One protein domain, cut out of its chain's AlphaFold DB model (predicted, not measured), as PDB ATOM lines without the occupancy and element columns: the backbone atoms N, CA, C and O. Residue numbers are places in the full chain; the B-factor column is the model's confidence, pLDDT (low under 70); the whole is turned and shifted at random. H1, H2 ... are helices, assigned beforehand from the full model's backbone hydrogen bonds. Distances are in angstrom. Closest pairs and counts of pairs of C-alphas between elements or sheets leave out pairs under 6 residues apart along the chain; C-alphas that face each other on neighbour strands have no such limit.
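This is residues 27 to 96 of the 246 residues of the protein "DZANK-type domain-containing protein" of Dehalococcoidia bacterium (UniProt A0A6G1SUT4). One long helix, H1, makes the length of a rod; H2 folds back along its later part, H3 folds back along H2, and short H4 lies near H1's last residue. Residues 27 to 40 of H1 stick out. The printed part has 70 residues with four named helices, H1 to H4 in chain order, and no named strand: all helix. It is loose, radius of gyration of the C-alphas 15.6 A, spanning 57 by 17 by 17 A.

H1, residues 27 to 59, touches H2, residues 63 to 75, with residues 45 to 57 alone; the closest C-alphas, Ile 49 and Ala 73, are 5.7 A apart. This hairpin has a shallow tilt of 14 degrees, opposite ways. In H1, H2 and H3, residues 80 to 87, every O i to N i+4 pair is within hydrogen-bond range.

H1 runs 47.4 A from C-alpha 27 at (-68.307, 42.986, 12.353). H2 spans 18.2 A, H3 10.2 A. H4, residues 93 to 96, spans 5.2 A, ending at (-11.783, 51.692, 15.450).

The printed part has no cut. The three links are tight. Residue 91 is under pLDDT 70.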
ATOM      1  N   GLU A  27     -68.857  41.896  13.158       85.88
ATOM      2  CA  GLU A  27     -68.307  42.986  12.353       85.88
ATOM      3  C   GLU A  27     -67.675  44.077  13.226       85.88
ATOM      4  O   GLU A  27     -66.593  44.573  12.915       85.88
ATOM      5  N   SER A  28     -68.327  44.437  14.336       84.44
ATOM      6  CA  SER A  28     -67.837  45.457  15.271       84.44
ATOM      7  C   SER A  28     -66.596  44.961  16.006       84.44
ATOM      8  O   SER A  28     -65.598  45.678  16.100       84.44
ATOM      9  N   THR A  29     -66.615  43.697  16.435       84.25
ATOM     10  CA  THR A  29     -65.460  43.032  17.044       84.25
ATOM     11  C   THR A  29     -64.296  42.927  16.060       84.25
ATOM     12  O   THR A  29     -63.175  43.291  16.405       84.25
ATOM     13  N   ALA A  30     -64.546  42.512  14.814       89.94
ATOM     14  CA  ALA A  30     -63.517  42.420  13.779       89.94
ATOM     15  C   ALA A  30     -62.887  43.787  13.470       89.94
ATOM     16  O   ALA A  30     -61.668  43.886  13.347       89.94
ATOM     17  N   ARG A  31     -63.695  44.854  13.404       90.25
ATOM     18  CA  ARG A  31     -63.201  46.230  13.229       90.25
ATOM     19  C   ARG A  31     -62.336  46.677  14.403       90.25
ATOM     20  O   ARG A  31     -61.250  47.200  14.175       90.25
ATOM     21  N   LEU A  32     -62.782  46.448  15.639       90.19
ATOM     22  CA  LEU A  32     -62.009  46.792  16.834       90.19
ATOM     23  C   LEU A  32     -60.665  46.053  16.851       90.19
ATOM     24  O   LEU A  32     -59.625  46.679  17.032       90.19
ATOM     25  N   VAL A  33     -60.680  44.741  16.603       92.31
ATOM     26  CA  VAL A  33     -59.464  43.920  16.533       92.31
ATOM     27  C   VAL A  33     -58.533  44.424  15.433       92.31
ATOM     28  O   VAL A  33     -57.347  44.603  15.690       92.31
ATOM     29  N   ALA A  34     -59.046  44.719  14.236       95.19
ATOM     30  CA  ALA A  34     -58.238  45.249  13.139       95.19
ATOM     31  C   ALA A  34     -57.580  46.594  13.494       95.19
ATOM     32  O   ALA A  34     -56.406  46.793  13.192       95.19
ATOM     33  N   VAL A  35     -58.300  47.491  14.177       95.81
ATOM     34  CA  VAL A  35     -57.755  48.779  14.641       95.81
ATOM     35  C   VAL A  35     -56.677  48.575  15.704       95.81
ATOM     36  O   VAL A  35     -55.611  49.180  15.610       95.81
ATOM     37  N   VAL A  36     -56.914  47.705  16.689       95.94
ATOM     38  CA  VAL A  36     -55.947  47.423  17.761       95.94
ATOM     39  C   VAL A  36     -54.684  46.768  17.201       95.94
ATOM     40  O   VAL A  36     -53.577  47.220  17.491       95.94
ATOM     41  N   VAL A  37     -54.832  45.742  16.359       96.44
ATOM     42  CA  VAL A  37     -53.706  45.042  15.725       96.44
ATOM     43  C   VAL A  37     -52.957  45.974  14.775       96.44
ATOM     44  O   VAL A  37     -51.731  46.037  14.828       96.44
ATOM     45  N   GLY A  38     -53.668  46.742  13.947       96.25
ATOM     46  CA  GLY A  38     -53.062  47.723  13.048       96.25
ATOM     47  C   GLY A  38     -52.281  48.798  13.807       96.25
ATOM     48  O   GLY A  38     -51.137  49.082  13.462       96.25
ATOM     49  N   GLY A  39     -52.854  49.335  14.888       97.69
ATOM     50  CA  GLY A  39     -52.181  50.293  15.764       97.69
ATOM     51  C   GLY A  39     -50.932  49.709  16.426       97.69
ATOM     52  O   GLY A  39     -49.883  50.348  16.436       97.69
ATOM     53  N   TYR A  40     -51.005  48.470  16.915       96.56
ATOM     54  CA  TYR A  40     -49.855  47.770  17.486       96.56
ATOM     55  C   TYR A  40     -48.726  47.571  16.464       96.56
ATOM     56  O   TYR A  40     -47.572  47.898  16.744       96.56
ATOM     57  N   LEU A  41     -49.052  47.096  15.256       94.88
ATOM     58  CA  LEU A  41     -48.077  46.930  14.174       94.88
ATOM     59  C   LEU A  41     -47.463  48.268  13.747       94.88
ATOM     60  O   LEU A  41     -46.268  48.325  13.463       94.88
ATOM     61  N   PHE A  42     -48.244  49.347  13.755       95.06
ATOM     62  CA  PHE A  42     -47.754  50.691  13.463       95.06
ATOM     63  C   PHE A  42     -46.758  51.188  14.520       95.06
ATOM     64  O   PHE A  42     -45.699  51.711  14.171       95.06
ATOM     65  N   VAL A  43     -47.039  50.970  15.810       96.19
ATOM     66  CA  VAL A  43     -46.096  51.300  16.893       96.19
ATOM     67  C   VAL A  43     -44.816  50.473  16.776       96.19
ATOM     68  O   VAL A  43     -43.727  51.032  16.893       96.19
ATOM     69  N   LEU A  44     -44.921  49.169  16.496       93.56
ATOM     70  CA  LEU A  44     -43.750  48.316  16.269       93.56
ATOM     71  C   LEU A  44     -42.922  48.764  15.060       93.56
ATOM     72  O   LEU A  44     -41.695  48.724  15.114       93.56
ATOM     73  N   TRP A  45     -43.577  49.213  13.992       93.06
ATOM     74  CA  TRP A  45     -42.904  49.751  12.816       93.06
ATOM     75  C   TRP A  45     -42.146  51.049  13.119       93.06
ATOM     76  O   TRP A  45     -40.979  51.183  12.760       93.06
ATOM     77  N   LEU A  46     -42.754  51.988  13.846       95.38
ATOM     78  CA  LEU A  46     -42.043  53.196  14.275       95.38
ATOM     79  C   LEU A  46     -40.884  52.863  15.222       95.38
ATOM     80  O   LEU A  46     -39.792  53.417  15.086       95.38
ATOM     81  N   ALA A  47     -41.094  51.932  16.155       94.50
ATOM     82  CA  ALA A  47     -40.051  51.472  17.063       94.50
ATOM     83  C   ALA A  47     -38.878  50.828  16.308       94.50
ATOM     84  O   ALA A  47     -37.727  51.078  16.667       94.50
ATOM     85  N   SER A  48     -39.140  50.055  15.248       92.19
ATOM     86  CA  SER A  48     -38.078  49.458  14.432       92.19
ATOM     87  C   SER A  48     -37.277  50.519  13.677       92.19
ATOM     88  O   SER A  48     -36.048  50.460  13.696       92.19
ATOM     89  N   ILE A  49     -37.929  51.540  13.107       92.56
ATOM     90  CA  ILE A  49     -37.247  52.670  12.454       92.56
ATOM     91  C   ILE A  49     -36.350  53.415  13.449       92.56
ATOM     92  O   ILE A  49     -35.172  53.645  13.170       92.56
ATOM     93  N   LEU A  50     -36.879  53.766  14.626       94.19
ATOM     94  CA  LEU A  50     -36.115  54.470  15.661       94.19
ATOM     95  C   LEU A  50     -34.937  53.632  16.171       94.19
ATOM     96  O   LEU A  50     -33.850  54.165  16.404       94.19
ATOM     97  N   TRP A  51     -35.137  52.323  16.318       94.06
ATOM     98  CA  TRP A  51     -34.081  51.395  16.703       94.06
ATOM     99  C   TRP A  51     -32.969  51.340  15.649       94.06
ATOM    100  O   TRP A  51     -31.806  51.517  16.009       94.06
ATOM    101  N   VAL A  52     -33.312  51.190  14.362       92.81
ATOM    102  CA  VAL A  52     -32.345  51.186  13.249       92.81
ATOM    103  C   VAL A  52     -31.593  52.512  13.163       92.81
ATOM    104  O   VAL A  52     -30.371  52.518  13.016       92.81
ATOM    105  N   TYR A  53     -32.293  53.639  13.306       91.56
ATOM    106  CA  TYR A  53     -31.675  54.963  13.293       91.56
ATOM    107  C   TYR A  53     -30.651  55.131  14.428       91.56
ATOM    108  O   TYR A  53     -29.527  55.582  14.197       91.56
ATOM    109  N   ARG A  54     -31.010  54.734  15.657       90.69
ATOM    110  CA  ARG A  54     -30.099  54.817  16.808       90.69
ATOM    111  C   ARG A  54     -28.912  53.868  16.661       90.69
ATOM    112  O   ARG A  54     -27.789  54.254  16.981       90.69
ATOM    113  N   ASP A  55     -29.151  52.651  16.173       91.00
ATOM    114  CA  ASP A  55     -28.102  51.658  15.951       91.00
ATOM    115  C   ASP A  55     -27.095  52.140  14.900       91.00
ATOM    116  O   ASP A  55     -25.896  52.181  15.182       91.00
ATOM    117  N   ILE A  56     -27.555  52.617  13.738       89.81
ATOM    118  CA  ILE A  56     -26.644  53.051  12.673       89.81
ATOM    119  C   ILE A  56     -25.863  54.315  13.040       89.81
ATOM    120  O   ILE A  56     -24.664  54.391  12.773       89.81
ATOM    121  N   ARG A  57     -26.495  55.263  13.749       86.69
ATOM    122  CA  ARG A  57     -25.826  56.476  14.243       86.69
ATOM    123  C   ARG A  57     -24.749  56.170  15.286       86.69
ATOM    124  O   ARG A  57     -23.766  56.897  15.371       86.69
ATOM    125  N   SER A  58     -24.907  55.093  16.060       82.56
ATOM    126  CA  SER A  58     -23.874  54.644  17.005       82.56
ATOM    127  C   SER A  58     -22.691  53.933  16.334       82.56
ATOM    128  O   SER A  58     -21.619  53.836  16.928       82.56
ATOM    129  N   ARG A  59     -22.866  53.448  15.098       85.88
ATOM    130  CA  ARG A  59     -21.894  52.589  14.400       85.88
ATOM    131  C   ARG A  59     -21.074  53.294  13.339       85.88
ATOM    132  O   ARG A  59     -19.942  52.896  13.106       85.88
ATOM    133  N   THR A  60     -21.626  54.308  12.681       81.69
ATOM    134  CA  THR A  60     -20.939  55.002  11.588       81.69
ATOM    135  C   THR A  60     -21.315  56.478  11.547       81.69
ATOM    136  O   THR A  60     -22.383  56.869  12.012       81.69
ATOM    137  N   ARG A  61     -20.427  57.303  10.987       83.69
ATOM    138  CA  ARG A  61     -20.655  58.731  10.701       83.69
ATOM    139  C   ARG A  61     -21.010  58.980   9.232       83.69
ATOM    140  O   ARG A  61     -21.323  60.109   8.875       83.69
ATOM    141  N   ASP A  62     -20.965  57.943   8.394       85.69
ATOM    142  CA  ASP A  62     -21.271  58.054   6.970       85.69
ATOM    143  C   ASP A  62     -22.785  58.268   6.727       85.69
ATOM    144  O   ASP A  62     -23.593  57.398   7.085       85.69
ATOM    145  N   PRO A  63     -23.190  59.389   6.095       85.88
ATOM    146  CA  PRO A  63     -24.595  59.699   5.846       85.88
ATOM    147  C   PRO A  63     -25.272  58.734   4.861       85.88
ATOM    148  O   PRO A  63     -26.482  58.517   4.957       85.88
ATOM    149  N   ILE A  64     -24.526  58.119   3.936       86.75
ATOM    150  CA  ILE A  64     -25.090  57.190   2.940       86.75
ATOM    151  C   ILE A  64     -25.577  55.913   3.630       86.75
ATOM    152  O   ILE A  64     -26.687  55.433   3.371       86.75
ATOM    153  N   SER A  65     -24.770  55.392   4.552       85.81
ATOM    154  CA  SER A  65     -25.123  54.248   5.389       85.81
ATOM    155  C   SER A  65     -26.370  54.534   6.232       85.81
ATOM    156  O   SER A  65     -27.282  53.706   6.281       85.81
ATOM    157  N   HIS A  66     -26.457  55.727   6.838       89.88
ATOM    158  CA  HIS A  66     -27.634  56.147   7.613       89.88
ATOM    159  C   HIS A  66     -28.898  56.140   6.755       89.88
ATOM    160  O   HIS A  66     -29.907  55.550   7.151       89.88
ATOM    161  N   LEU A  67     -28.829  56.746   5.566       90.50
ATOM    162  CA  LEU A  67     -29.953  56.815   4.636       90.50
ATOM    163  C   LEU A  67     -30.398  55.421   4.189       90.50
ATOM    164  O   LEU A  67     -31.588  55.117   4.224       90.50
ATOM    165  N   THR A  68     -29.451  54.561   3.816       87.75
ATOM    166  CA  THR A  68     -29.738  53.202   3.335       87.75
ATOM    167  C   THR A  68     -30.403  52.354   4.420       87.75
ATOM    168  O   THR A  68     -31.414  51.702   4.157       87.75
ATOM    169  N   GLY A  69     -29.892  52.395   5.655       87.81
ATOM    170  CA  GLY A  69     -30.460  51.634   6.773       87.81
ATOM    171  C   GLY A  69     -31.888  52.066   7.113       87.81
ATOM    172  O   GLY A  69     -32.782  51.224   7.218       87.81
ATOM    173  N   VAL A  70     -32.127  53.378   7.213       88.94
ATOM    174  CA  VAL A  70     -33.467  53.925   7.477       88.94
ATOM    175  C   VAL A  70     -34.420  53.632   6.316       88.94
ATOM    176  O   VAL A  70     -35.567  53.252   6.555       88.94
ATOM    177  N   ALA A  71     -33.959  53.735   5.066       90.31
ATOM    178  CA  ALA A  71     -34.765  53.419   3.890       90.31
ATOM    179  C   ALA A  71     -35.216  51.949   3.882       90.31
ATOM    180  O   ALA A  71     -36.404  51.681   3.708       90.31
ATOM    181  N   ILE A  72     -34.311  51.000   4.150       88.31
ATOM    182  CA  ILE A  72     -34.645  49.566   4.222       88.31
ATOM    183  C   ILE A  72     -35.682  49.298   5.323       88.31
ATOM    184  O   ILE A  72     -36.674  48.611   5.070       88.31
ATOM    185  N   ALA A  73     -35.491  49.867   6.518       89.50
ATOM    186  CA  ALA A  73     -36.419  49.706   7.640       89.50
ATOM    187  C   ALA A  73     -37.803  50.325   7.368       89.50
ATOM    188  O   ALA A  73     -38.826  49.790   7.798       89.50
ATOM    189  N   THR A  74     -37.842  51.434   6.624       89.75
ATOM    190  CA  THR A  74     -39.083  52.136   6.268       89.75
ATOM    191  C   THR A  74     -39.870  51.375   5.201       89.75
ATOM    192  O   THR A  74     -41.080  51.215   5.343       89.75
ATOM    193  N   VAL A  75     -39.199  50.883   4.151       90.25
ATOM    194  CA  VAL A  75     -39.848  50.195   3.018       90.25
ATOM    195  C   VAL A  75     -40.264  48.768   3.388       90.25
ATOM    196  O   VAL A  75     -41.321  48.305   2.962       90.25
ATOM    197  N   PHE A  76     -39.467  48.071   4.203       87.81
ATOM    198  CA  PHE A  76     -39.709  46.678   4.578       87.81
ATOM    199  C   PHE A  76     -39.749  46.522   6.112       87.81
ATOM    200  O   PHE A  76     -38.761  46.104   6.710       87.81
ATOM    201  N   PRO A  77     -40.888  46.788   6.778       78.62
ATOM    202  CA  PRO A  77     -40.999  46.807   8.245       78.62
ATOM    203  C   PRO A  77     -40.541  45.518   8.943       78.62
ATOM    204  O   PRO A  77     -39.898  45.568   9.990       78.62
ATOM    205  N   LEU A  78     -40.888  44.361   8.369       79.69
ATOM    206  CA  LEU A  78     -40.620  43.041   8.954       79.69
ATOM    207  C   LEU A  78     -39.436  42.329   8.286       79.69
ATOM    208  O   LEU A  78     -38.613  41.728   8.969       79.69
ATOM    209  N   ILE A  79     -39.325  42.415   6.957       84.25
ATOM    210  CA  ILE A  79     -38.259  41.751   6.180       84.25
ATOM    211  C   ILE A  79     -36.979  42.598   6.130       84.25
ATOM    212  O   ILE A  79     -35.878  42.067   5.991       84.25
ATOM    213  N   GLY A  80     -37.096  43.914   6.289       83.62
ATOM    214  CA  GLY A  80     -35.963  44.831   6.260       83.62
ATOM    215  C   GLY A  80     -35.038  44.668   7.458       83.62
ATOM    216  O   GLY A  80     -33.858  44.942   7.322       83.62
ATOM    217  N   LEU A  81     -35.525  44.163   8.598       86.06
ATOM    218  CA  LEU A  81     -34.716  43.937   9.803       86.06
ATOM    219  C   LEU A  81     -33.645  42.846   9.596       86.06
ATOM    220  O   LEU A  81     -32.469  43.142   9.798       86.06
ATOM    221  N   PRO A  82     -33.982  41.624   9.131       87.38
ATOM    222  CA  PRO A  82     -32.978  40.621   8.768       87.38
ATOM    223  C   PRO A  82     -31.989  41.105   7.703       87.38
ATOM    224  O   PRO A  82     -30.787  40.899   7.840       87.38
ATOM    225  N   VAL A  83     -32.484  41.781   6.660       85.12
ATOM    226  CA  VAL A  83     -31.637  42.324   5.584       85.12
ATOM    227  C   VAL A  83     -30.688  43.390   6.131       85.12
ATOM    228  O   VAL A  83     -29.492  43.362   5.851       85.12
ATOM    229  N   TYR A  84     -31.203  44.293   6.963       86.19
ATOM    230  CA  TYR A  84     -30.422  45.311   7.649       86.19
ATOM    231  C   TYR A  84     -29.322  44.683   8.499       86.19
ATOM    232  O   TYR A  84     -28.181  45.117   8.404       86.19
ATOM    233  N   LEU A  85     -29.626  43.636   9.271       85.38
ATOM    234  CA  LEU A  85     -28.641  42.954  10.115       85.38
ATOM    235  C   LEU A  85     -27.471  42.354   9.321       85.38
ATOM    236  O   LEU A  85     -26.373  42.279   9.864       85.38
ATOM    237  N   VAL A  86     -27.684  41.961   8.061       86.69
ATOM    238  CA  VAL A  86     -26.616  41.472   7.169       86.69
ATOM    239  C   VAL A  86     -25.795  42.622   6.579       86.69
ATOM    240  O   VAL A  86     -24.579  42.512   6.469       86.69
ATOM    241  N   VAL A  87     -26.443  43.730   6.205       81.31
ATOM    242  CA  VAL A  87     -25.777  44.925   5.641       81.31
ATOM    243  C   VAL A  87     -25.059  45.749   6.720       81.31
ATOM    244  O   VAL A  87     -24.165  46.541   6.422       81.31
ATOM    245  N   ARG A  88     -25.448  45.575   7.986       84.81
ATOM    246  CA  ARG A  88     -24.954  46.312   9.150       84.81
ATOM    247  C   ARG A  88     -23.422  46.219   9.269       84.81
ATOM    248  O   ARG A  88     -22.901  45.113   9.411       84.81
ATOM    249  N   PRO A  89     -22.697  47.355   9.300       71.38
ATOM    250  CA  PRO A  89     -21.248  47.369   9.488       71.38
ATOM    251  C   PRO A  89     -20.851  46.694  10.808       71.38
ATOM    252  O   PRO A  89     -21.443  46.971  11.862       71.38
ATOM    253  N   SER A  90     -19.863  45.797  10.742       70.44
ATOM    254  CA  SER A  90     -19.408  45.010  11.891       70.44
ATOM    255  C   SER A  90     -18.532  45.807  12.853       70.44
ATOM    256  O   SER A  90     -18.631  45.578  14.052       70.44
ATOM    257  N   GLU A  91     -17.724  46.744  12.348       67.69
ATOM    258  CA  GLU A  91     -16.843  47.572  13.177       67.69
ATOM    259  C   GLU A  91     -17.597  48.783  13.731       67.69
ATOM    260  O   GLU A  91     -18.232  49.549  13.001       67.69
ATOM    261  N   THR A  92     -17.536  48.941  15.048       71.38
ATOM    262  CA  THR A  92     -18.073  50.101  15.755       71.38
ATOM    263  C   THR A  92     -17.035  51.225  15.809       71.38
ATOM    264  O   THR A  92     -15.830  50.987  15.824       71.38
ATOM    265  N   LEU A  93     -17.489  52.482  15.886       71.94
ATOM    266  CA  LEU A  93     -16.590  53.642  16.004       71.94
ATOM    267  C   LEU A  93     -15.659  53.566  17.224       71.94
ATOM    268  O   LEU A  93     -14.589  54.166  17.203       71.94
ATOM    269  N   GLN A  94     -16.082  52.875  18.285       74.44
ATOM    270  CA  GLN A  94     -15.258  52.656  19.471       74.44
ATOM    271  C   GLN A  94     -14.134  51.666  19.192       74.44
ATOM    272  O   GLN A  94     -12.991  52.004  19.442       74.44
ATOM    273  N   GLU A  95     -14.422  50.525  18.565       78.50
ATOM    274  CA  GLU A  95     -13.381  49.548  18.213       78.50
ATOM    275  C   GLU A  95     -12.319  50.149  17.279       78.50
ATOM    276  O   GLU A  95     -11.127  49.900  17.452       78.50
ATOM    277  N   ALA A  96     -12.726  50.993  16.324       82.62
ATOM    278  CA  ALA A  96     -11.783  51.692  15.450       82.62
ATOM    279  C   ALA A  96     -10.892  52.682  16.224       82.62
ATOM    280  O   ALA A  96      -9.698  52.788  15.947       82.62
TER     281      ALA A  96